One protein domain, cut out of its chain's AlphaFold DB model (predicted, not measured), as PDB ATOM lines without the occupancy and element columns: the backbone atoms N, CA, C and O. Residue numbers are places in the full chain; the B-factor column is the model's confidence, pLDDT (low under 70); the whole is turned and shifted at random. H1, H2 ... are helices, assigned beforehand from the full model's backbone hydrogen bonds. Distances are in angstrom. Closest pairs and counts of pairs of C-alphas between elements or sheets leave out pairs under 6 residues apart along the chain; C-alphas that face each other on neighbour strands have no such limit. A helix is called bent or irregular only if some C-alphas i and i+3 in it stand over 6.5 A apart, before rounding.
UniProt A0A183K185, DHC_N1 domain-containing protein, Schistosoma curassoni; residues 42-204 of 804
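AT A GLANCE: This is residues 42 to 204 of the 804 residues of the protein "DHC_N1 domain-containing protein" of Schistosoma curassoni (UniProt A0A183K185). One long, kinked helix, H5, is the spine of a flat, loose domain: H1 and H8 pack on it, and H6 folds back from its end with H9 crossing H6. The loop tip at residues 155 to 160 sticks out at one end. The printed part has 163 residues with nine named helices, H1 to H9 in order, and no named strand, and is all helix; its radius of gyration of the C-alphas is 19.5 A and its spans are 63 by 45 by 22 A.

IN THESE COORDINATES: Find C-alpha 116 at (10.255, 78.375, 76.054); from there H5 runs 46.5 A to residue 152, with a kink of 53 degrees near residue 135. It is irregular: C-alphas 117 and 120 are 7.8 A apart. H1, residues 43 to 68, is 37.3 A long; H6, 164 to 177, 19.9 A. H9, 192 to 204, runs 18.5 A to C-alpha 204 at (16.320, 118.212, 100.956). The short ones are H2, 71 to 76; H3, 83 to 88; H4, 104 to 107; H7, 179 to 182; and H8, 185 to 190.

HOW THE PARTS SIT: Start at the hub, H5. H1 touches it the same way at a steep tilt of 37 degrees, only just past shallow, C-alphas 68 and 140 closest at 4.9 A. H8 touches residues 134 to 142 of H5 (C-alphas 141 and 187, 6.1 A). H6 forms a hairpin with H5, touching its residues 148 to 152 alone (C-alphas 152 and 167, 6.4 A). H3 only just touches H5, with 3 pairs of C-alphas within 8 A, closest 87 and 129 at 6.1 A. H9 touches H6 (C-alphas 168 and 201, 5.9 A), and H7 touches H1 (C-alphas 61 and 180, 5.0 A). H2 and H4 touch no helix. Every O i to N i+4 pair is within hydrogen-bond range in H1, H2, H3, H6, H8 and H9, and 29 of 33 in H5; H4 and H7 are too short for one.

THE WHOLE: C-alphas 99 and 158, the two farthest apart, are 63.6 A apart. The printed part has no cut; the links H3 to H4 and H5 to H6 are long. Look for pLDDT under 70 at residue 81 and residues 84 to 110 and 153 to 165.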
ATOM      1  N   LEU A  42      -1.385  83.477  80.306       87.94
ATOM      2  CA  LEU A  42      -0.610  84.435  79.513       87.94
ATOM      3  C   LEU A  42       0.911  84.265  79.679       87.94
ATOM      4  O   LEU A  42       1.669  85.158  79.301       87.94
ATOM      5  N   ALA A  43       1.389  83.132  80.210       85.31
ATOM      6  CA  ALA A  43       2.809  82.920  80.508       85.31
ATOM      7  C   ALA A  43       3.717  83.099  79.280       85.31
ATOM      8  O   ALA A  43       4.761  83.737  79.387       85.31
ATOM      9  N   TYR A  44       3.306  82.608  78.103       87.62
ATOM     10  CA  TYR A  44       4.071  82.806  76.867       87.62
ATOM     11  C   TYR A  44       4.222  84.292  76.524       87.62
ATOM     12  O   TYR A  44       5.321  84.742  76.218       87.62
ATOM     13  N   LEU A  45       3.136  85.066  76.620       88.38
ATOM     14  CA  LEU A  45       3.134  86.493  76.300       88.38
ATOM     15  C   LEU A  45       3.976  87.299  77.299       88.38
ATOM     16  O   LEU A  45       4.713  88.195  76.896       88.38
ATOM     17  N   ILE A  46       3.911  86.950  78.589       89.25
ATOM     18  CA  ILE A  46       4.739  87.553  79.643       89.25
ATOM     19  C   ILE A  46       6.221  87.290  79.367       89.25
ATOM     20  O   ILE A  46       7.028  88.217  79.387       89.25
ATOM     21  N   GLN A  47       6.591  86.046  79.061       88.56
ATOM     22  CA  GLN A  47       7.989  85.706  78.808       88.56
ATOM     23  C   GLN A  47       8.498  86.248  77.467       88.56
ATOM     24  O   GLN A  47       9.639  86.699  77.377       88.56
ATOM     25  N   PHE A  48       7.648  86.297  76.442       89.19
ATOM     26  CA  PHE A  48       7.960  86.965  75.182       89.19
ATOM     27  C   PHE A  48       8.197  88.466  75.388       89.19
ATOM     28  O   PHE A  48       9.182  89.010  74.892       89.19
ATOM     29  N   LYS A  49       7.353  89.129  76.189       91.56
ATOM     30  CA  LYS A  49       7.552  90.525  76.597       91.56
ATOM     31  C   LYS A  49       8.887  90.703  77.331       91.56
ATOM     32  O   LYS A  49       9.635  91.618  76.995       91.56
ATOM     33  N   ASN A  50       9.212  89.829  78.289       89.31
ATOM     34  CA  ASN A  50      10.489  89.867  79.013       89.31
ATOM     35  C   ASN A  50      11.678  89.747  78.053       89.31
ATOM     36  O   ASN A  50      12.609  90.545  78.118       89.31
ATOM     37  N   ARG A  51      11.597  88.828  77.089       86.94
ATOM     38  CA  ARG A  51      12.604  88.672  76.038       86.94
ATOM     39  C   ARG A  51      12.759  89.933  75.181       86.94
ATOM     40  O   ARG A  51      13.878  90.350  74.891       86.94
ATOM     41  N   LEU A  52      11.661  90.570  74.779       89.56
ATOM     42  CA  LEU A  52      11.721  91.837  74.043       89.56
ATOM     43  C   LEU A  52      12.350  92.961  74.881       89.56
ATOM     44  O   LEU A  52      13.145  93.733  74.342       89.56
ATOM     45  N   ASN A  53      12.053  93.019  76.184       89.75
ATOM     46  CA  ASN A  53      12.679  93.952  77.124       89.75
ATOM     47  C   ASN A  53      14.192  93.725  77.231       89.75
ATOM     48  O   ASN A  53      14.951  94.685  77.152       89.75
ATOM     49  N   GLU A  54      14.653  92.478  77.341       87.56
ATOM     50  CA  GLU A  54      16.086  92.151  77.373       87.56
ATOM     51  C   GLU A  54      16.807  92.624  76.101       87.56
ATOM     52  O   GLU A  54      17.852  93.266  76.176       87.56
ATOM     53  N   ILE A  55      16.226  92.383  74.921       86.31
ATOM     54  CA  ILE A  55      16.798  92.830  73.639       86.31
ATOM     55  C   ILE A  55      16.825  94.359  73.549       86.31
ATOM     56  O   ILE A  55      17.789  94.937  73.039       86.31
ATOM     57  N   LEU A  56      15.760  95.019  74.011       88.94
ATOM     58  CA  LEU A  56      15.680  96.475  74.054       88.94
ATOM     59  C   LEU A  56      16.747  97.051  74.991       88.94
ATOM     60  O   LEU A  56      17.435  97.995  74.604       88.94
ATOM     61  N   ASN A  57      16.921  96.444  76.165       88.50
ATOM     62  CA  ASN A  57      17.918  96.828  77.157       88.50
ATOM     63  C   ASN A  57      19.336  96.659  76.615       88.50
ATOM     64  O   ASN A  57      20.127  97.585  76.731       88.50
ATOM     65  N   LEU A  58      19.650  95.538  75.955       86.31
ATOM     66  CA  LEU A  58      20.972  95.301  75.362       86.31
ATOM     67  C   LEU A  58      21.299  96.310  74.255       86.31
ATOM     68  O   LEU A  58      22.405  96.844  74.200       86.31
ATOM     69  N   ARG A  59      20.330  96.622  73.387       86.44
ATOM     70  CA  ARG A  59      20.507  97.655  72.355       86.44
ATOM     71  C   ARG A  59      20.668  99.048  72.952       86.44
ATOM     72  O   ARG A  59      21.547  99.790  72.527       86.44
ATOM     73  N   GLY A  60      19.831  99.391  73.926       88.19
ATOM     74  CA  GLY A  60      19.901 100.669  74.626       88.19
ATOM     75  C   GLY A  60      21.213 100.839  75.390       88.19
ATOM     76  O   GLY A  60      21.814 101.906  75.325       88.19
ATOM     77  N   LEU A  61      21.687  99.780  76.048       88.81
ATOM     78  CA  LEU A  61      22.980  99.738  76.725       88.81
ATOM     79  C   LEU A  61      24.109  99.992  75.729       88.81
ATOM     80  O   LEU A  61      24.924 100.873  75.957       88.81
ATOM     81  N   TYR A  62      24.118  99.296  74.593       87.38
ATOM     82  CA  TYR A  62      25.149  99.469  73.571       87.38
ATOM     83  C   TYR A  62      25.239 100.893  73.015       87.38
ATOM     84  O   TYR A  62      26.330 101.444  72.910       87.38
ATOM     85  N   GLU A  63      24.094 101.509  72.708       87.75
ATOM     86  CA  GLU A  63      24.028 102.914  72.281       87.75
ATOM     87  C   GLU A  63      24.625 103.851  73.347       87.75
ATOM     88  O   GLU A  63      25.357 104.786  73.018       87.75
ATOM     89  N   GLN A  64      24.348 103.591  74.630       90.75
ATOM     90  CA  GLN A  64      24.876 104.387  75.743       90.75
ATOM     91  C   GLN A  64      26.371 104.146  75.983       90.75
ATOM     92  O   GLN A  64      27.103 105.099  76.243       90.75
ATOM     93  N   LEU A  65      26.847 102.908  75.845       88.75
ATOM     94  CA  LEU A  65      28.268 102.573  75.925       88.75
ATOM     95  C   LEU A  65      29.055 103.233  74.793       88.75
ATOM     96  O   LEU A  65      30.096 103.836  75.050       88.75
ATOM     97  N   TYR A  66      28.534 103.193  73.564       87.81
ATOM     98  CA  TYR A  66      29.140 103.867  72.418       87.81
ATOM     99  C   TYR A  66      29.242 105.386  72.635       87.81
ATOM    100  O   TYR A  66      30.265 105.983  72.318       87.81
ATOM    101  N   TYR A  67      28.220 106.002  73.244       89.06
ATOM    102  CA  TYR A  67      28.198 107.440  73.546       89.06
ATOM    103  C   TYR A  67      29.290 107.886  74.532       89.06
ATOM    104  O   TYR A  67      29.838 108.977  74.376       89.06
ATOM    105  N   PHE A  68      29.602 107.082  75.554       88.00
ATOM    106  CA  PHE A  68      30.612 107.437  76.561       88.00
ATOM    107  C   PHE A  68      32.027 106.959  76.222       88.00
ATOM    108  O   PHE A  68      32.972 107.367  76.898       88.00
ATOM    109  N   THR A  69      32.202 106.119  75.206       86.12
ATOM    110  CA  THR A  69      33.514 105.629  74.760       86.12
ATOM    111  C   THR A  69      34.140 106.558  73.713       86.12
ATOM    112  O   THR A  69      33.451 107.304  73.021       86.12
ATOM    113  N   THR A  70      35.472 106.580  73.639       86.06
ATOM    114  CA  THR A  70      36.233 107.424  72.699       86.06
ATOM    115  C   THR A  70      36.515 106.684  71.393       86.06
ATOM    116  O   THR A  70      36.550 105.457  71.400       86.06
ATOM    117  N   PRO A  71      36.849 107.392  70.297       81.94
ATOM    118  CA  PRO A  71      37.215 106.753  69.029       81.94
ATOM    119  C   PRO A  71      38.394 105.769  69.137       81.94
ATOM    120  O   PRO A  71      38.481 104.799  68.390       81.94
ATOM    121  N   ILE A  72      39.316 105.994  70.079       81.50
ATOM    122  CA  ILE A  72      40.450 105.088  70.337       81.50
ATOM    123  C   ILE A  72      39.950 103.776  70.956       81.50
ATOM    124  O   ILE A  72      40.362 102.693  70.551       81.50
ATOM    125  N   GLU A  73      39.014 103.865  71.895       81.88
ATOM    126  CA  GLU A  73      38.402 102.699  72.533       81.88
ATOM    127  C   GLU A  73      37.400 101.993  71.625       81.88
ATOM    128  O   GLU A  73      37.233 100.784  71.736       81.88
ATOM    129  N   HIS A  74      36.751 102.711  70.704       82.69
ATOM    130  CA  HIS A  74      35.904 102.090  69.684       82.69
ATOM    131  C   HIS A  74      36.708 101.111  68.832       82.69
ATOM    132  O   HIS A  74      36.244  99.997  68.599       82.69
ATOM    133  N   ASN A  75      37.942 101.481  68.478       77.75
ATOM    134  CA  ASN A  75      38.888 100.590  67.809       77.75
ATOM    135  C   ASN A  75      39.409  99.487  68.746       77.75
ATOM    136  O   ASN A  75      39.462  98.330  68.349       77.75
ATOM    137  N   GLN A  76      39.749  99.809  70.000       79.00
ATOM    138  CA  GLN A  76      40.255  98.824  70.968       79.00
ATOM    139  C   GLN A  76      39.231  97.728  71.304       79.00
ATOM    140  O   GLN A  76      39.601  96.572  71.470       79.00
ATOM    141  N   PHE A  77      37.950  98.081  71.413       78.06
ATOM    142  CA  PHE A  77      36.864  97.160  71.753       78.06
ATOM    143  C   PHE A  77      36.071  96.679  70.526       78.06
ATOM    144  O   PHE A  77      35.054  96.005  70.683       78.06
ATOM    145  N   ASN A  78      36.507  97.023  69.306       75.31
ATOM    146  CA  ASN A  78      35.828  96.701  68.044       75.31
ATOM    147  C   ASN A  78      34.344  97.134  67.995       75.31
ATOM    148  O   ASN A  78      33.503  96.464  67.390       75.31
ATOM    149  N   MET A  79      34.008  98.280  68.592       76.38
ATOM    150  CA  MET A  79      32.642  98.822  68.658       76.38
ATOM    151  C   MET A  79      32.101  99.283  67.297       76.38
ATOM    152  O   MET A  79      30.901  99.202  67.031       76.38
ATOM    153  N   ASP A  80      32.966  99.697  66.377       75.62
ATOM    154  CA  ASP A  80      32.526 100.153  65.049       75.62
ATOM    155  C   ASP A  80      31.999  99.006  64.170       75.62
ATOM    156  O   ASP A  80      31.247  99.222  63.220       75.62
ATOM    157  N   SER A  81      32.308  97.759  64.541       69.81
ATOM    158  CA  SER A  81      31.776  96.557  63.896       69.81
ATOM    159  C   SER A  81      30.302  96.278  64.254       69.81
ATOM    160  O   SER A  81      29.649  95.455  63.607       69.81
ATOM    161  N   GLY A  82      29.751  96.985  65.247       72.31
ATOM    162  CA  GLY A  82      28.355  96.913  65.670       72.31
ATOM    163  C   GLY A  82      28.043  95.799  66.676       72.31
ATOM    164  O   GLY A  82      28.730  94.783  66.772       72.31
ATOM    165  N   LEU A  83      26.926  95.964  67.397       73.31
ATOM    166  CA  LEU A  83      26.474  95.069  68.478       73.31
ATOM    167  C   LEU A  83      26.428  93.585  68.077       73.31
ATOM    168  O   LEU A  83      26.759  92.720  68.880       73.31
ATOM    169  N   HIS A  84      26.062  93.274  66.831       68.94
ATOM    170  CA  HIS A  84      26.028  91.889  66.356       68.94
ATOM    171  C   HIS A  84      27.418  91.231  66.356       68.94
ATOM    172  O   HIS A  84      27.537  90.067  66.727       68.94
ATOM    173  N   ASN A  85      28.473  91.963  66.001       68.06
ATOM    174  CA  ASN A  85      29.827  91.417  65.970       68.06
ATOM    175  C   ASN A  85      30.391  91.200  67.379       68.06
ATOM    176  O   ASN A  85      30.983  90.158  67.637       68.06
ATOM    177  N   ILE A  86      30.098  92.093  68.322       66.62
ATOM    178  CA  ILE A  86      30.502  91.941  69.733       66.62
ATOM    179  C   ILE A  86      29.774  90.772  70.404       66.62
ATOM    180  O   ILE A  86      30.358  90.032  71.203       66.62
ATOM    181  N   MET A  87      28.504  90.568  70.044       63.78
ATOM    182  CA  MET A  87      27.704  89.446  70.533       63.78
ATOM    183  C   MET A  87      28.125  88.106  69.909       63.78
ATOM    184  O   MET A  87      28.253  87.120  70.631       63.78
ATOM    185  N   PHE A  88      28.348  88.044  68.589       61.91
ATOM    186  CA  PHE A  88      28.379  86.773  67.845       61.91
ATOM    187  C   PHE A  88      29.685  86.463  67.095       61.91
ATOM    188  O   PHE A  88      29.859  85.322  66.657       61.91
ATOM    189  N   ASN A  89      30.622  87.408  66.956       58.03
ATOM    190  CA  ASN A  89      31.912  87.156  66.313       58.03
ATOM    191  C   ASN A  89      33.054  87.075  67.334       58.03
ATOM    192  O   ASN A  89      33.594  88.059  67.820       58.03
ATOM    193  N   THR A  90      33.431  85.833  67.629       51.75
ATOM    194  CA  THR A  90      34.682  85.429  68.271       51.75
ATOM    195  C   THR A  90      35.812  85.433  67.251       51.75
ATOM    196  O   THR A  90      36.041  84.406  66.621       51.75
ATOM    197  N   PHE A  91      36.524  86.542  67.089       45.53
ATOM    198  CA  PHE A  91      37.893  86.518  66.578       45.53
ATOM    199  C   PHE A  91      38.657  87.680  67.231       45.53
ATOM    200  O   PHE A  91      38.232  88.823  67.127       45.53
ATOM    201  N   GLU A  92      39.749  87.341  67.927       45.22
ATOM    202  CA  GLU A  92      40.936  88.183  68.191       45.22
ATOM    203  C   GLU A  92      41.231  88.773  69.582       45.22
ATOM    204  O   GLU A  92      42.346  89.260  69.735       45.22
ATOM    205  N   PHE A  93      40.396  88.656  70.626       41.09
ATOM    206  CA  PHE A  93      40.781  89.228  71.942       41.09
ATOM    207  C   PHE A  93      41.251  88.272  73.044       41.09
ATOM    208  O   PHE A  93      41.879  88.738  73.990       41.09
ATOM    209  N   ASP A  94      41.093  86.957  72.886       36.88
ATOM    210  CA  ASP A  94      41.749  85.988  73.767       36.88
ATOM    211  C   ASP A  94      42.722  85.139  72.949       36.88
ATOM    212  O   ASP A  94      42.317  84.355  72.090       36.88
ATOM    213  N   ASN A  95      44.021  85.255  73.244       43.47
ATOM    214  CA  ASN A  95      45.056  84.294  72.846       43.47
ATOM    215  C   ASN A  95      44.871  82.955  73.593       43.47
ATOM    216  O   ASN A  95      45.798  82.421  74.203       43.47
ATOM    217  N   LEU A  96      43.657  82.408  73.572       37.09
ATOM    218  CA  LEU A  96      43.326  81.093  74.089       37.09
ATOM    219  C   LEU A  96      42.705  80.274  72.964       37.09
ATOM    220  O   LEU A  96      41.845  80.719  72.207       37.09
ATOM    221  N   LYS A  97      43.258  79.075  72.833       39.34
ATOM    222  CA  LYS A  97      43.075  78.136  71.735       39.34
ATOM    223  C   LYS A  97      41.594  77.911  71.420       39.34
ATOM    224  O   LYS A  97      40.763  77.774  72.313       39.34
ATOM    225  N   GLN A  98      41.322  77.826  70.119       44.88
ATOM    226  CA  GLN A  98      40.126  77.234  69.528       44.88
ATOM    227  C   GLN A  98      39.810  75.909  70.226       44.88
ATOM    228  O   GLN A  98      40.473  74.932  69.925       44.88
ATOM    229  N   GLU A  99      38.874  75.896  71.176       42.62
ATOM    230  CA  GLU A  99      38.140  74.716  71.672       42.62
ATOM    231  C   GLU A  99      37.439  75.087  72.987       42.62
ATOM    232  O   GLU A  99      37.880  74.688  74.056       42.62
ATOM    233  N   THR A 100      36.380  75.913  72.942       46.84
ATOM    234  CA  THR A 100      35.264  75.888  73.934       46.84
ATOM    235  C   THR A 100      34.130  76.887  73.665       46.84
ATOM    236  O   THR A 100      33.408  77.253  74.582       46.84
ATOM    237  N   ILE A 101      33.866  77.314  72.424       43.34
ATOM    238  CA  ILE A 101      32.574  77.957  72.117       43.34
ATOM    239  C   ILE A 101      32.053  77.371  70.807       43.34
ATOM    240  O   ILE A 101      32.603  77.595  69.732       43.34
ATOM    241  N   SER A 102      31.041  76.516  70.930       43.97
ATOM    242  CA  SER A 102      30.535  75.672  69.855       43.97
ATOM    243  C   SER A 102      29.867  76.486  68.728       43.97
ATOM    244  O   SER A 102      29.220  77.505  68.987       43.97
ATOM    245  N   PRO A 103      29.927  76.003  67.469       48.31
ATOM    246  CA  PRO A 103      29.240  76.594  66.308       48.31
ATOM    247  C   PRO A 103      27.702  76.667  66.454       48.31
ATOM    248  O   PRO A 103      27.028  77.293  65.638       48.31
ATOM    249  N   ILE A 104      27.150  76.098  67.531       47.91
ATOM    250  CA  ILE A 104      25.740  76.156  67.934       47.91
ATOM    251  C   ILE A 104      25.281  77.599  68.214       47.91
ATOM    252  O   ILE A 104      24.149  77.955  67.889       47.91
ATOM    253  N   LEU A 105      26.163  78.466  68.725       49.94
ATOM    254  CA  LEU A 105      25.830  79.862  69.041       49.94
ATOM    255  C   LEU A 105      25.592  80.741  67.803       49.94
ATOM    256  O   LEU A 105      24.826  81.699  67.879       49.94
ATOM    257  N   LYS A 106      26.196  80.404  66.654       52.28
ATOM    258  CA  LYS A 106      26.017  81.147  65.393       52.28
ATOM    259  C   LYS A 106      24.742  80.768  64.635       52.28
ATOM    260  O   LYS A 106      24.261  81.577  63.849       52.28
ATOM    261  N   GLN A 107      24.198  79.567  64.853       50.31
ATOM    262  CA  GLN A 107      23.100  79.031  64.038       50.31
ATOM    263  C   GLN A 107      21.725  79.049  64.725       50.31
ATOM    264  O   GLN A 107      20.718  79.079  64.026       50.31
ATOM    265  N   PHE A 108      21.656  79.066  66.063       49.78
ATOM    266  CA  PHE A 108      20.398  78.800  66.783       49.78
ATOM    267  C   PHE A 108      19.715  79.980  67.476       49.78
ATOM    268  O   PHE A 108      18.650  79.794  68.058       49.78
ATOM    269  N   ILE A 109      20.249  81.200  67.418       59.94
ATOM    270  CA  ILE A 109      19.712  82.284  68.252       59.94
ATOM    271  C   ILE A 109      19.320  83.467  67.385       59.94
ATOM    272  O   ILE A 109      20.005  84.483  67.339       59.94
ATOM    273  N   ASN A 110      18.171  83.353  66.713       69.38
ATOM    274  CA  ASN A 110      17.447  84.553  66.312       69.38
ATOM    275  C   ASN A 110      16.956  85.234  67.604       69.38
ATOM    276  O   ASN A 110      16.103  84.663  68.291       69.38
ATOM    277  N   PRO A 111      17.449  86.437  67.959       72.44
ATOM    278  CA  PRO A 111      17.099  87.069  69.226       72.44
ATOM    279  C   PRO A 111      15.592  87.275  69.397       72.44
ATOM    280  O   PRO A 111      15.119  87.224  70.526       72.44
ATOM    281  N   LEU A 112      14.841  87.458  68.305       77.88
ATOM    282  CA  LEU A 112      13.403  87.743  68.315       77.88
ATOM    283  C   LEU A 112      12.513  86.488  68.348       77.88
ATOM    284  O   LEU A 112      11.334  86.597  68.673       77.88
ATOM    285  N   ALA A 113      13.050  85.310  68.020       78.06
ATOM    286  CA  ALA A 113      12.290  84.062  68.014       78.06
ATOM    287  C   ALA A 113      12.281  83.443  69.421       78.06
ATOM    288  O   ALA A 113      13.132  82.621  69.760       78.06
ATOM    289  N   TYR A 114      11.341  83.871  70.266       80.62
ATOM    290  CA  TYR A 114      11.197  83.318  71.612       80.62
ATOM    291  C   TYR A 114      10.576  81.916  71.579       80.62
ATOM    292  O   TYR A 114       9.455  81.725  71.101       80.62
ATOM    293  N   ASN A 115      11.295  80.955  72.158       80.31
ATOM    294  CA  ASN A 115      10.822  79.604  72.413       80.31
ATOM    295  C   ASN A 115      11.092  79.245  73.892       80.31
ATOM    296  O   ASN A 115      12.240  79.357  74.332       80.31
ATOM    297  N   PRO A 116      10.079  78.800  74.665       78.75
ATOM    298  CA  PRO A 116      10.255  78.375  76.054       78.75
ATOM    299  C   PRO A 116      11.350  77.317  76.258       78.75
ATOM    300  O   PRO A 116      12.031  77.342  77.277       78.75
ATOM    301  N   TYR A 117      11.569  76.431  75.280       77.94
ATOM    302  CA  TYR A 117      12.556  75.346  75.375       77.94
ATOM    303  C   TYR A 117      14.013  75.793  75.159       77.94
ATOM    304  O   TYR A 117      14.931  75.024  75.424       77.94
ATOM    305  N   THR A 118      14.252  77.020  74.684       75.94
ATOM    306  CA  THR A 118      15.603  77.552  74.401       75.94
ATOM    307  C   THR A 118      16.014  78.662  75.373       75.94
ATOM    308  O   THR A 118      16.942  79.424  75.096       75.94
ATOM    309  N   ILE A 119      15.308  78.804  76.499       78.19
ATOM    310  CA  ILE A 119      15.534  79.900  77.449       78.19
ATOM    311  C   ILE A 119      16.891  79.796  78.156       78.19
ATOM    312  O   ILE A 119      17.586  80.802  78.266       78.19
ATOM    313  N   GLU A 120      17.315  78.590  78.543       78.56
ATOM    314  CA  GLU A 120      18.606  78.365  79.214       78.56
ATOM    315  C   GLU A 120      19.781  78.740  78.305       78.56
ATOM    316  O   GLU A 120      20.704  79.436  78.722       78.56
ATOM    317  N   GLN A 121      19.696  78.379  77.020       75.75
ATOM    318  CA  GLN A 121      20.702  78.739  76.020       75.75
ATOM    319  C   GLN A 121      20.827  80.257  75.875       75.75
ATOM    320  O   GLN A 121      21.932  80.788  75.798       75.75
ATOM    321  N   TRP A 122      19.700  80.973  75.868       78.12
ATOM    322  CA  TRP A 122      19.714  82.431  75.827       78.12
ATOM    323  C   TRP A 122      20.297  83.065  77.088       78.12
ATOM    324  O   TRP A 122      21.032  84.044  76.985       78.12
ATOM    325  N   GLN A 123      19.999  82.519  78.265       80.94
ATOM    326  CA  GLN A 123      20.571  83.010  79.515       80.94
ATOM    327  C   GLN A 123      22.096  82.856  79.530       80.94
ATOM    328  O   GLN A 123      22.791  83.805  79.889       80.94
ATOM    329  N   SER A 124      22.635  81.728  79.052       77.75
ATOM    330  CA  SER A 124      24.087  81.557  78.885       77.75
ATOM    331  C   SER A 124      24.689  82.572  77.906       77.75
ATOM    332  O   SER A 124      25.797  83.059  78.118       77.75
ATOM    333  N   VAL A 125      23.956  82.940  76.850       75.56
ATOM    334  CA  VAL A 125      24.391  83.970  75.891       75.56
ATOM    335  C   VAL A 125      24.422  85.350  76.530       75.56
ATOM    336  O   VAL A 125      25.409  86.061  76.358       75.56
ATOM    337  N   ILE A 126      23.388  85.725  77.290       79.75
ATOM    338  CA  ILE A 126      23.375  86.990  78.038       79.75
ATOM    339  C   ILE A 126      24.568  87.048  78.996       79.75
ATOM    340  O   ILE A 126      25.268  88.052  79.005       79.75
ATOM    341  N   GLN A 127      24.864  85.967  79.725       81.19
ATOM    342  CA  GLN A 127      26.016  85.920  80.634       81.19
ATOM    343  C   GLN A 127      27.351  86.147  79.907       81.19
ATOM    344  O   GLN A 127      28.186  86.915  80.378       81.19
ATOM    345  N   LEU A 128      27.550  85.528  78.739       76.94
ATOM    346  CA  LEU A 128      28.749  85.756  77.922       76.94
ATOM    347  C   LEU A 128      28.838  87.200  77.412       76.94
ATOM    348  O   LEU A 128      29.926  87.776  77.378       76.94
ATOM    349  N   ILE A 129      27.708  87.792  77.022       78.19
ATOM    350  CA  ILE A 129      27.642  89.194  76.594       78.19
ATOM    351  C   ILE A 129      27.967  90.123  77.763       78.19
ATOM    352  O   ILE A 129      28.734  91.064  77.585       78.19
ATOM    353  N   ASP A 130      27.440  89.845  78.953       81.56
ATOM    354  CA  ASP A 130      27.695  90.637  80.155       81.56
ATOM    355  C   ASP A 130      29.187  90.641  80.518       81.56
ATOM    356  O   ASP A 130      29.745  91.708  80.766       81.56
ATOM    357  N   ILE A 131      29.860  89.484  80.453       81.38
ATOM    358  CA  ILE A 131      31.314  89.376  80.687       81.38
ATOM    359  C   ILE A 131      32.103  90.213  79.667       81.38
ATOM    360  O   ILE A 131      33.080  90.868  80.023       81.38
ATOM    361  N   ARG A 132      31.685  90.225  78.396       77.25
ATOM    362  CA  ARG A 132      32.366  90.998  77.341       77.25
ATOM    363  C   ARG A 132      32.138  92.498  77.440       77.25
ATOM    364  O   ARG A 132      33.039  93.271  77.127       77.25
ATOM    365  N   LEU A 133      30.933  92.913  77.821       83.25
ATOM    366  CA  LEU A 133      30.592  94.328  77.943       83.25
ATOM    367  C   LEU A 133      31.143  94.942  79.231       83.25
ATOM    368  O   LEU A 133      31.363  96.147  79.255       83.25
ATOM    369  N   GLN A 134      31.441  94.143  80.258       84.19
ATOM    370  CA  GLN A 134      31.980  94.602  81.540       84.19
ATOM    371  C   GLN A 134      33.137  95.630  81.451       84.19
ATOM    372  O   GLN A 134      32.995  96.698  82.049       84.19
ATOM    373  N   PRO A 135      34.251  95.410  80.720       83.50
ATOM    374  CA  PRO A 135      35.335  96.401  80.642       83.50
ATOM    375  C   PRO A 135      34.904  97.716  79.965       83.50
ATOM    376  O   PRO A 135      35.367  98.800  80.326       83.50
ATOM    377  N   ILE A 136      33.981  97.632  79.004       85.50
ATOM    378  CA  ILE A 136      33.420  98.786  78.291       85.50
ATOM    379  C   ILE A 136      32.471  99.557  79.216       85.50
ATOM    380  O   ILE A 136      32.496 100.789  79.254       85.50
ATOM    381  N   GLU A 137      31.669  98.831  79.996       88.94
ATOM    382  CA  GLU A 137      30.802  99.371  81.039       88.94
ATOM    383  C   GLU A 137      31.614 100.131  82.083       88.94
ATOM    384  O   GLU A 137      31.284 101.278  82.369       88.94
ATOM    385  N   GLU A 138      32.703  99.565  82.606       88.12
ATOM    386  CA  GLU A 138      33.551 100.233  83.601       88.12
ATOM    387  C   GLU A 138      34.129 101.562  83.081       88.12
ATOM    388  O   GLU A 138      34.075 102.574  83.788       88.12
ATOM    389  N   CYS A 139      34.615 101.614  81.835       87.12
ATOM    390  CA  CYS A 139      35.081 102.867  81.229       87.12
ATOM    391  C   CYS A 139      33.940 103.890  81.063       87.12
ATOM    392  O   CYS A 139      34.054 105.046  81.491       87.12
ATOM    393  N   ALA A 140      32.814 103.457  80.489       89.06
ATOM    394  CA  ALA A 140      31.655 104.309  80.248       89.06
ATOM    395  C   ALA A 140      31.060 104.867  81.551       89.06
ATOM    396  O   ALA A 140      30.750 106.057  81.628       89.06
ATOM    397  N   ILE A 141      30.953 104.043  82.597       91.06
ATOM    398  CA  ILE A 141      30.441 104.433  83.915       91.06
ATOM    399  C   ILE A 141      31.384 105.434  84.584       91.06
ATOM    400  O   ILE A 141      30.907 106.420  85.141       91.06
ATOM    401  N   ASN A 142      32.704 105.246  84.507       88.69
ATOM    402  CA  ASN A 142      33.657 106.205  85.073       88.69
ATOM    403  C   ASN A 142      33.586 107.573  84.377       88.69
ATOM    404  O   ASN A 142      33.680 108.606  85.037       88.69
ATOM    405  N   ARG A 143      33.346 107.616  83.063       88.81
ATOM    406  CA  ARG A 143      33.103 108.887  82.355       88.81
ATOM    407  C   ARG A 143      31.738 109.486  82.634       88.81
ATOM    408  O   ARG A 143      31.597 110.705  82.699       88.81
ATOM    409  N   PHE A 144      30.727 108.651  82.828       89.81
ATOM    410  CA  PHE A 144      29.441 109.126  83.306       89.81
ATOM    411  C   PHE A 144      29.580 109.737  84.707       89.81
ATOM    412  O   PHE A 144      29.075 110.829  84.947       89.81
ATOM    413  N   ARG A 145      30.371 109.118  85.590       89.31
ATOM    414  CA  ARG A 145      30.719 109.647  86.912       89.31
ATOM    415  C   ARG A 145      31.406 111.010  86.827       89.31
ATOM    416  O   ARG A 145      30.977 111.943  87.499       89.31
ATOM    417  N   THR A 146      32.417 111.177  85.969       87.00
ATOM    418  CA  THR A 146      33.071 112.488  85.788       87.00
ATOM    419  C   THR A 146      32.116 113.533  85.217       87.00
ATOM    420  O   THR A 146      32.156 114.690  85.637       87.00
ATOM    421  N   LYS A 147      31.201 113.137  84.324       86.12
ATOM    422  CA  LYS A 147      30.128 114.007  83.830       86.12
ATOM    423  C   LYS A 147      29.191 114.447  84.962       86.12
ATOM    424  O   LYS A 147      28.911 115.639  85.058       86.12
ATOM    425  N   LEU A 148      28.760 113.542  85.841       85.81
ATOM    426  CA  LEU A 148      27.922 113.870  87.002       85.81
ATOM    427  C   LEU A 148      28.635 114.815  87.982       85.81
ATOM    428  O   LEU A 148      28.061 115.827  88.376       85.81
ATOM    429  N   LEU A 149      29.907 114.551  88.292       83.75
ATOM    430  CA  LEU A 149      30.731 115.420  89.143       83.75
ATOM    431  C   LEU A 149      30.929 116.814  88.527       83.75
ATOM    432  O   LEU A 149      30.954 117.823  89.229       83.75
ATOM    433  N   SER A 150      31.029 116.902  87.199       82.81
ATOM    434  CA  SER A 150      31.088 118.197  86.515       82.81
ATOM    435  C   SER A 150      29.781 118.982  86.634       82.81
ATOM    436  O   SER A 150      29.818 120.206  86.622       82.81
ATOM    437  N   LEU A 151      28.634 118.307  86.758       78.56
ATOM    438  CA  LEU A 151      27.328 118.946  86.926       78.56
ATOM    439  C   LEU A 151      27.105 119.404  88.369       78.56
ATOM    440  O   LEU A 151      26.575 120.493  88.566       78.56
ATOM    441  N   SER A 152      27.562 118.632  89.361       72.44
ATOM    442  CA  SER A 152      27.491 119.028  90.774       72.44
ATOM    443  C   SER A 152      28.407 120.209  91.107       72.44
ATOM    444  O   SER A 152      28.071 121.026  91.956       72.44
ATOM    445  N   ASN A 153      29.554 120.316  90.426       68.44
ATOM    446  CA  ASN A 153      30.590 121.314  90.716       68.44
ATOM    447  C   ASN A 153      30.483 122.594  89.877       68.44
ATOM    448  O   ASN A 153      31.362 123.455  89.967       68.44
ATOM    449  N   LYS A 154      29.448 122.745  89.042       61.84
ATOM    450  CA  LYS A 154      29.212 124.007  88.335       61.84
ATOM    451  C   LYS A 154      28.858 125.080  89.359       61.84
ATOM    452  O   LYS A 154      27.754 125.105  89.882       61.84
ATOM    453  N   VAL A 155      29.807 125.960  89.638       52.22
ATOM    454  CA  VAL A 155      29.576 127.238  90.312       52.22
ATOM    455  C   VAL A 155      29.356 128.264  89.208       52.22
ATOM    456  O   VAL A 155      30.143 128.317  88.259       52.22
ATOM    457  N   ASP A 156      28.279 129.044  89.284       47.31
ATOM    458  CA  ASP A 156      28.083 130.145  88.343       47.31
ATOM    459  C   ASP A 156      29.265 131.123  88.407       47.31
ATOM    460  O   ASP A 156      29.901 131.305  89.446       47.31
ATOM    461  N   SER A 157      29.525 131.831  87.306       50.84
ATOM    462  CA  SER A 157      30.534 132.903  87.214       50.84
ATOM    463  C   SER A 157      30.310 134.067  88.204       50.84
ATOM    464  O   SER A 157      31.138 134.970  88.297       50.84
ATOM    465  N   SER A 158      29.214 134.025  88.968       50.72
ATOM    466  CA  SER A 158      28.825 134.935  90.047       50.72
ATOM    467  C   SER A 158      29.196 134.451  91.460       50.72
ATOM    468  O   SER A 158      28.913 135.158  92.425       50.72
ATOM    469  N   GLY A 159      29.805 133.267  91.619       50.81
ATOM    470  CA  GLY A 159      30.173 132.712  92.930       50.81
ATOM    471  C   GLY A 159      28.988 132.214  93.770       50.81
ATOM    472  O   GLY A 159      29.161 131.914  94.949       50.81
ATOM    473  N   VAL A 160      27.791 132.122  93.180       50.25
ATOM    474  CA  VAL A 160      26.579 131.623  93.841       50.25
ATOM    475  C   VAL A 160      26.391 130.144  93.503       50.25
ATOM    476  O   VAL A 160      26.396 129.753  92.335       50.25
ATOM    477  N   THR A 161      26.226 129.307  94.526       55.19
ATOM    478  CA  THR A 161      25.850 127.897  94.378       55.19
ATOM    479  C   THR A 161      24.448 127.810  93.777       55.19
ATOM    480  O   THR A 161      23.525 128.458  94.275       55.19
ATOM    481  N   TYR A 162      24.262 127.013  92.718       52.78
ATOM    482  CA  TYR A 162      22.923 126.769  92.176       52.78
ATOM    483  C   TYR A 162      21.986 126.233  93.268       52.78
ATOM    484  O   TYR A 162      22.436 125.488  94.145       52.78
ATOM    485  N   PRO A 163      20.677 126.550  93.207       59.62
ATOM    486  CA  PRO A 163      19.697 125.917  94.078       59.62
ATOM    487  C   PRO A 163      19.825 124.393  93.983       59.62
ATOM    488  O   PRO A 163      19.828 123.851  92.871       59.62
ATOM    489  N   SER A 164      19.894 123.725  95.139       62.81
ATOM    490  CA  SER A 164      19.922 122.258  95.307       62.81
ATOM    491  C   SER A 164      18.993 121.549  94.316       62.81
ATOM    492  O   SER A 164      19.403 120.612  93.636       62.81
ATOM    493  N   ARG A 165      17.775 122.078  94.142       66.81
ATOM    494  CA  ARG A 165      16.733 121.551  93.250       66.81
ATOM    495  C   ARG A 165      17.082 121.576  91.759       66.81
ATOM    496  O   ARG A 165      16.753 120.639  91.040       66.81
ATOM    497  N   MET A 166      17.741 122.625  91.257       70.94
ATOM    498  CA  MET A 166      18.106 122.681  89.830       70.94
ATOM    499  C   MET A 166      19.203 121.670  89.502       70.94
ATOM    500  O   MET A 166      19.139 121.012  88.465       70.94
ATOM    501  N   VAL A 167      20.177 121.522  90.402       74.19
ATOM    502  CA  VAL A 167      21.247 120.527  90.276       74.19
ATOM    503  C   VAL A 167      20.671 119.115  90.403       74.19
ATOM    504  O   VAL A 167      20.959 118.270  89.558       74.19
ATOM    505  N   ALA A 168      19.787 118.882  91.380       76.62
ATOM    506  CA  ALA A 168      19.079 117.614  91.556       76.62
ATOM    507  C   ALA A 168      18.318 117.204  90.290       76.62
ATOM    508  O   ALA A 168      18.499 116.089  89.812       76.62
ATOM    509  N   ASN A 169      17.550 118.118  89.687       79.81
ATOM    510  CA  ASN A 169      16.765 117.826  88.486       79.81
ATOM    511  C   ASN A 169      17.645 117.579  87.253       79.81
ATOM    512  O   ASN A 169      17.339 116.697  86.455       79.81
ATOM    513  N   GLN A 170      18.761 118.300  87.097       81.88
ATOM    514  CA  GLN A 170      19.715 118.036  86.013       81.88
ATOM    515  C   GLN A 170      20.376 116.662  86.154       81.88
ATOM    516  O   GLN A 170      20.499 115.933  85.168       81.88
ATOM    517  N   ILE A 171      20.775 116.295  87.374       83.06
ATOM    518  CA  ILE A 171      21.329 114.974  87.668       83.06
ATOM    519  C   ILE A 171      20.254 113.906  87.428       83.06
ATOM    520  O   ILE A 171      20.505 112.959  86.691       83.06
ATOM    521  N   LEU A 172      19.036 114.081  87.948       83.75
ATOM    522  CA  LEU A 172      17.919 113.155  87.755       83.75
ATOM    523  C   LEU A 172      17.605 112.935  86.266       83.75
ATOM    524  O   LEU A 172      17.460 111.794  85.832       83.75
ATOM    525  N   MET A 173      17.585 114.001  85.459       84.00
ATOM    526  CA  MET A 173      17.409 113.913  84.005       84.00
ATOM    527  C   MET A 173      18.513 113.099  83.329       84.00
ATOM    528  O   MET A 173      18.239 112.310  82.426       84.00
ATOM    529  N   GLU A 174      19.765 113.268  83.749       86.31
ATOM    530  CA  GLU A 174      20.886 112.474  83.246       86.31
ATOM    531  C   GLU A 174      20.760 111.003  83.666       86.31
ATOM    532  O   GLU A 174      20.981 110.114  82.839       86.31
ATOM    533  N   PHE A 175      20.302 110.725  84.891       85.94
ATOM    534  CA  PHE A 175      20.014 109.362  85.339       85.94
ATOM    535  C   PHE A 175      18.878 108.704  84.534       85.94
ATOM    536  O   PHE A 175      18.994 107.549  84.123       85.94
ATOM    537  N   GLN A 176      17.809 109.444  84.228       85.38
ATOM    538  CA  GLN A 176      16.710 108.969  83.381       85.38
ATOM    539  C   GLN A 176      17.162 108.745  81.929       85.38
ATOM    540  O   GLN A 176      16.870 107.712  81.321       85.38
ATOM    541  N   LYS A 177      17.935 109.681  81.364       88.25
ATOM    542  CA  LYS A 177      18.462 109.592  79.992       88.25
ATOM    543  C   LYS A 177      19.372 108.379  79.806       88.25
ATOM    544  O   LYS A 177      19.304 107.712  78.770       88.25
ATOM    545  N   PHE A 178      20.202 108.083  80.805       89.50
ATOM    546  CA  PHE A 178      21.168 106.985  80.786       89.50
ATOM    547  C   PHE A 178      20.710 105.753  81.583       89.50
ATOM    548  O   PHE A 178      21.524 105.013  82.133       89.50
ATOM    549  N   GLN A 179      19.395 105.490  81.598       88.88
ATOM    550  CA  GLN A 179      18.807 104.405  82.387       88.88
ATOM    551  C   GLN A 179      19.421 103.022  82.102       88.88
ATOM    552  O   GLN A 179      19.693 102.288  83.047       88.88
ATOM    553  N   TYR A 180      19.694 102.650  80.845       88.69
ATOM    554  CA  TYR A 180      20.197 101.304  80.524       88.69
ATOM    555  C   TYR A 180      21.580 101.029  81.140       88.69
ATOM    556  O   TYR A 180      21.825  99.915  81.593       88.69
ATOM    557  N   LEU A 181      22.445 102.045  81.228       88.31
ATOM    558  CA  LEU A 181      23.749 101.980  81.888       88.31
ATOM    559  C   LEU A 181      23.609 101.879  83.413       88.31
ATOM    560  O   LEU A 181      24.284 101.078  84.051       88.31
ATOM    561  N   ILE A 182      22.710 102.665  84.008       87.50
ATOM    562  CA  ILE A 182      22.539 102.764  85.468       87.50
ATOM    563  C   ILE A 182      21.943 101.494  86.079       87.50
ATOM    564  O   ILE A 182      22.289 101.140  87.208       87.50
ATOM    565  N   HIS A 183      21.083 100.787  85.345       86.44
ATOM    566  CA  HIS A 183      20.510  99.517  85.802       86.44
ATOM    567  C   HIS A 183      21.537  98.369  85.825       86.44
ATOM    568  O   HIS A 183      21.232  97.296  86.345       86.44
ATOM    569  N   ARG A 184      22.760  98.566  85.304       88.19
ATOM    570  CA  ARG A 184      23.829  97.561  85.382       88.19
ATOM    571  C   ARG A 184      24.367  97.435  86.813       88.19
ATOM    572  O   ARG A 184      24.565  98.444  87.496       88.19
ATOM    573  N   PRO A 185      24.686  96.213  87.273       85.38
ATOM    574  CA  PRO A 185      25.146  95.980  88.645       85.38
ATOM    575  C   PRO A 185      26.490  96.662  88.947       85.38
ATOM    576  O   PRO A 185      26.725  97.096  90.074       85.38
ATOM    577  N   ILE A 186      27.361  96.807  87.945       86.50
ATOM    578  CA  ILE A 186      28.654  97.498  88.075       86.50
ATOM    579  C   ILE A 186      28.441  99.003  88.291       86.50
ATOM    580  O   ILE A 186      29.099  99.608  89.139       86.50
ATOM    581  N   ALA A 187      27.460  99.596  87.600       86.75
ATOM    582  CA  ALA A 187      27.115 101.006  87.754       86.75
ATOM    583  C   ALA A 187      26.611 101.325  89.163       86.75
ATOM    584  O   ALA A 187      26.895 102.403  89.675       86.75
ATOM    585  N   ALA A 188      25.915 100.385  89.811       85.19
ATOM    586  CA  ALA A 188      25.496 100.539  91.201       85.19
ATOM    587  C   ALA A 188      26.681 100.655  92.164       85.19
ATOM    588  O   ALA A 188      26.659 101.507  93.043       85.19
ATOM    589  N   LYS A 189      27.736  99.858  91.960       87.25
ATOM    590  CA  LYS A 189      28.935  99.900  92.808       87.25
ATOM    591  C   LYS A 189      29.773 101.157  92.573       87.25
ATOM    592  O   LYS A 189      30.210 101.781  93.533       87.25
ATOM    593  N   ILE A 190      30.006 101.529  91.312       87.50
ATOM    594  CA  ILE A 190      30.893 102.654  90.966       87.50
ATOM    595  C   ILE A 190      30.240 104.010  91.269       87.50
ATOM    596  O   ILE A 190      30.933 104.919  91.719       87.50
ATOM    597  N   LEU A 191      28.929 104.145  91.031       88.88
ATOM    598  CA  LEU A 191      28.176 105.394  91.222       88.88
ATOM    599  C   LEU A 191      27.495 105.480  92.596       88.88
ATOM    600  O   LEU A 191      26.559 106.262  92.760       88.88
ATOM    601  N   GLN A 192      27.895 104.650  93.566       87.50
ATOM    602  CA  GLN A 192      27.243 104.590  94.877       87.50
ATOM    603  C   GLN A 192      27.242 105.965  95.565       87.50
ATOM    604  O   GLN A 192      26.191 106.433  95.991       87.50
ATOM    605  N   SER A 193      28.388 106.653  95.576       85.19
ATOM    606  CA  SER A 193      28.515 107.996  96.157       85.19
ATOM    607  C   SER A 193      27.620 109.035  95.480       85.19
ATOM    608  O   SER A 193      27.040 109.890  96.139       85.19
ATOM    609  N   GLU A 194      27.482 108.971  94.158       84.94
ATOM    610  CA  GLU A 194      26.687 109.904  93.362       84.94
ATOM    611  C   GLU A 194      25.188 109.655  93.552       84.94
ATOM    612  O   GLU A 194      24.405 110.602  93.549       84.94
ATOM    613  N   ARG A 195      24.788 108.391  93.748       85.75
ATOM    614  CA  ARG A 195      23.410 108.017  94.095       85.75
ATOM    615  C   ARG A 195      23.039 108.496  95.492       85.75
ATOM    616  O   ARG A 195      21.963 109.058  95.654       85.75
ATOM    617  N   GLU A 196      23.927 108.322  96.469       84.31
ATOM    618  CA  GLU A 196      23.740 108.835  97.833       84.31
ATOM    619  C   GLU A 196      23.669 110.368  97.853       84.31
ATOM    620  O   GLU A 196      22.818 110.944  98.526       84.31
ATOM    621  N   LEU A 197      24.499 111.039  97.051       82.31
ATOM    622  CA  LEU A 197      24.485 112.493  96.905       82.31
ATOM    623  C   LEU A 197      23.193 113.000  96.241       82.31
ATOM    624  O   LEU A 197      22.602 113.969  96.719       82.31
ATOM    625  N   LEU A 198      22.718 112.338  95.178       83.00
ATOM    626  CA  LEU A 198      21.423 112.643  94.558       83.00
ATOM    627  C   LEU A 198      20.273 112.428  95.547       83.00
ATOM    628  O   LEU A 198      19.400 113.284  95.645       83.00
ATOM    629  N   LEU A 199      20.289 111.322  96.296       83.00
ATOM    630  CA  LEU A 199      19.291 111.029  97.322       83.00
ATOM    631  C   LEU A 199      19.285 112.110  98.409       83.00
ATOM    632  O   LEU A 199      18.219 112.609  98.753       83.00
ATOM    633  N   GLY A 200      20.453 112.580  98.853       82.56
ATOM    634  CA  GLY A 200      20.555 113.717  99.770       82.56
ATOM    635  C   GLY A 200      19.935 115.007  99.214       82.56
ATOM    636  O   GLY A 200      19.215 115.704  99.928       82.56
ATOM    637  N   TYR A 201      20.148 115.326  97.931       82.44
ATOM    638  CA  TYR A 201      19.486 116.478  97.305       82.44
ATOM    639  C   TYR A 201      17.970 116.303  97.178       82.44
ATOM    640  O   TYR A 201      17.225 117.263  97.370       82.44
ATOM    641  N   LEU A 202      17.518 115.091  96.863       81.12
ATOM    642  CA  LEU A 202      16.108 114.732  96.753       81.12
ATOM    643  C   LEU A 202      15.401 114.805  98.117       81.12
ATOM    644  O   LEU A 202      14.328 115.397  98.205       81.12
ATOM    645  N   GLU A 203      16.025 114.333  99.198       82.00
ATOM    646  CA  GLU A 203      15.511 114.469 100.568       82.00
ATOM    647  C   GLU A 203      15.389 115.935 101.005       82.00
ATOM    648  O   GLU A 203      14.393 116.323 101.621       82.00
ATOM    649  N   VAL A 204      16.385 116.768 100.686       82.88
ATOM    650  CA  VAL A 204      16.320 118.212 100.956       82.88
ATOM    651  C   VAL A 204      15.201 118.855 100.136       82.88
ATOM    652  O   VAL A 204      14.413 119.614 100.691       82.88
TER     653      VAL A 204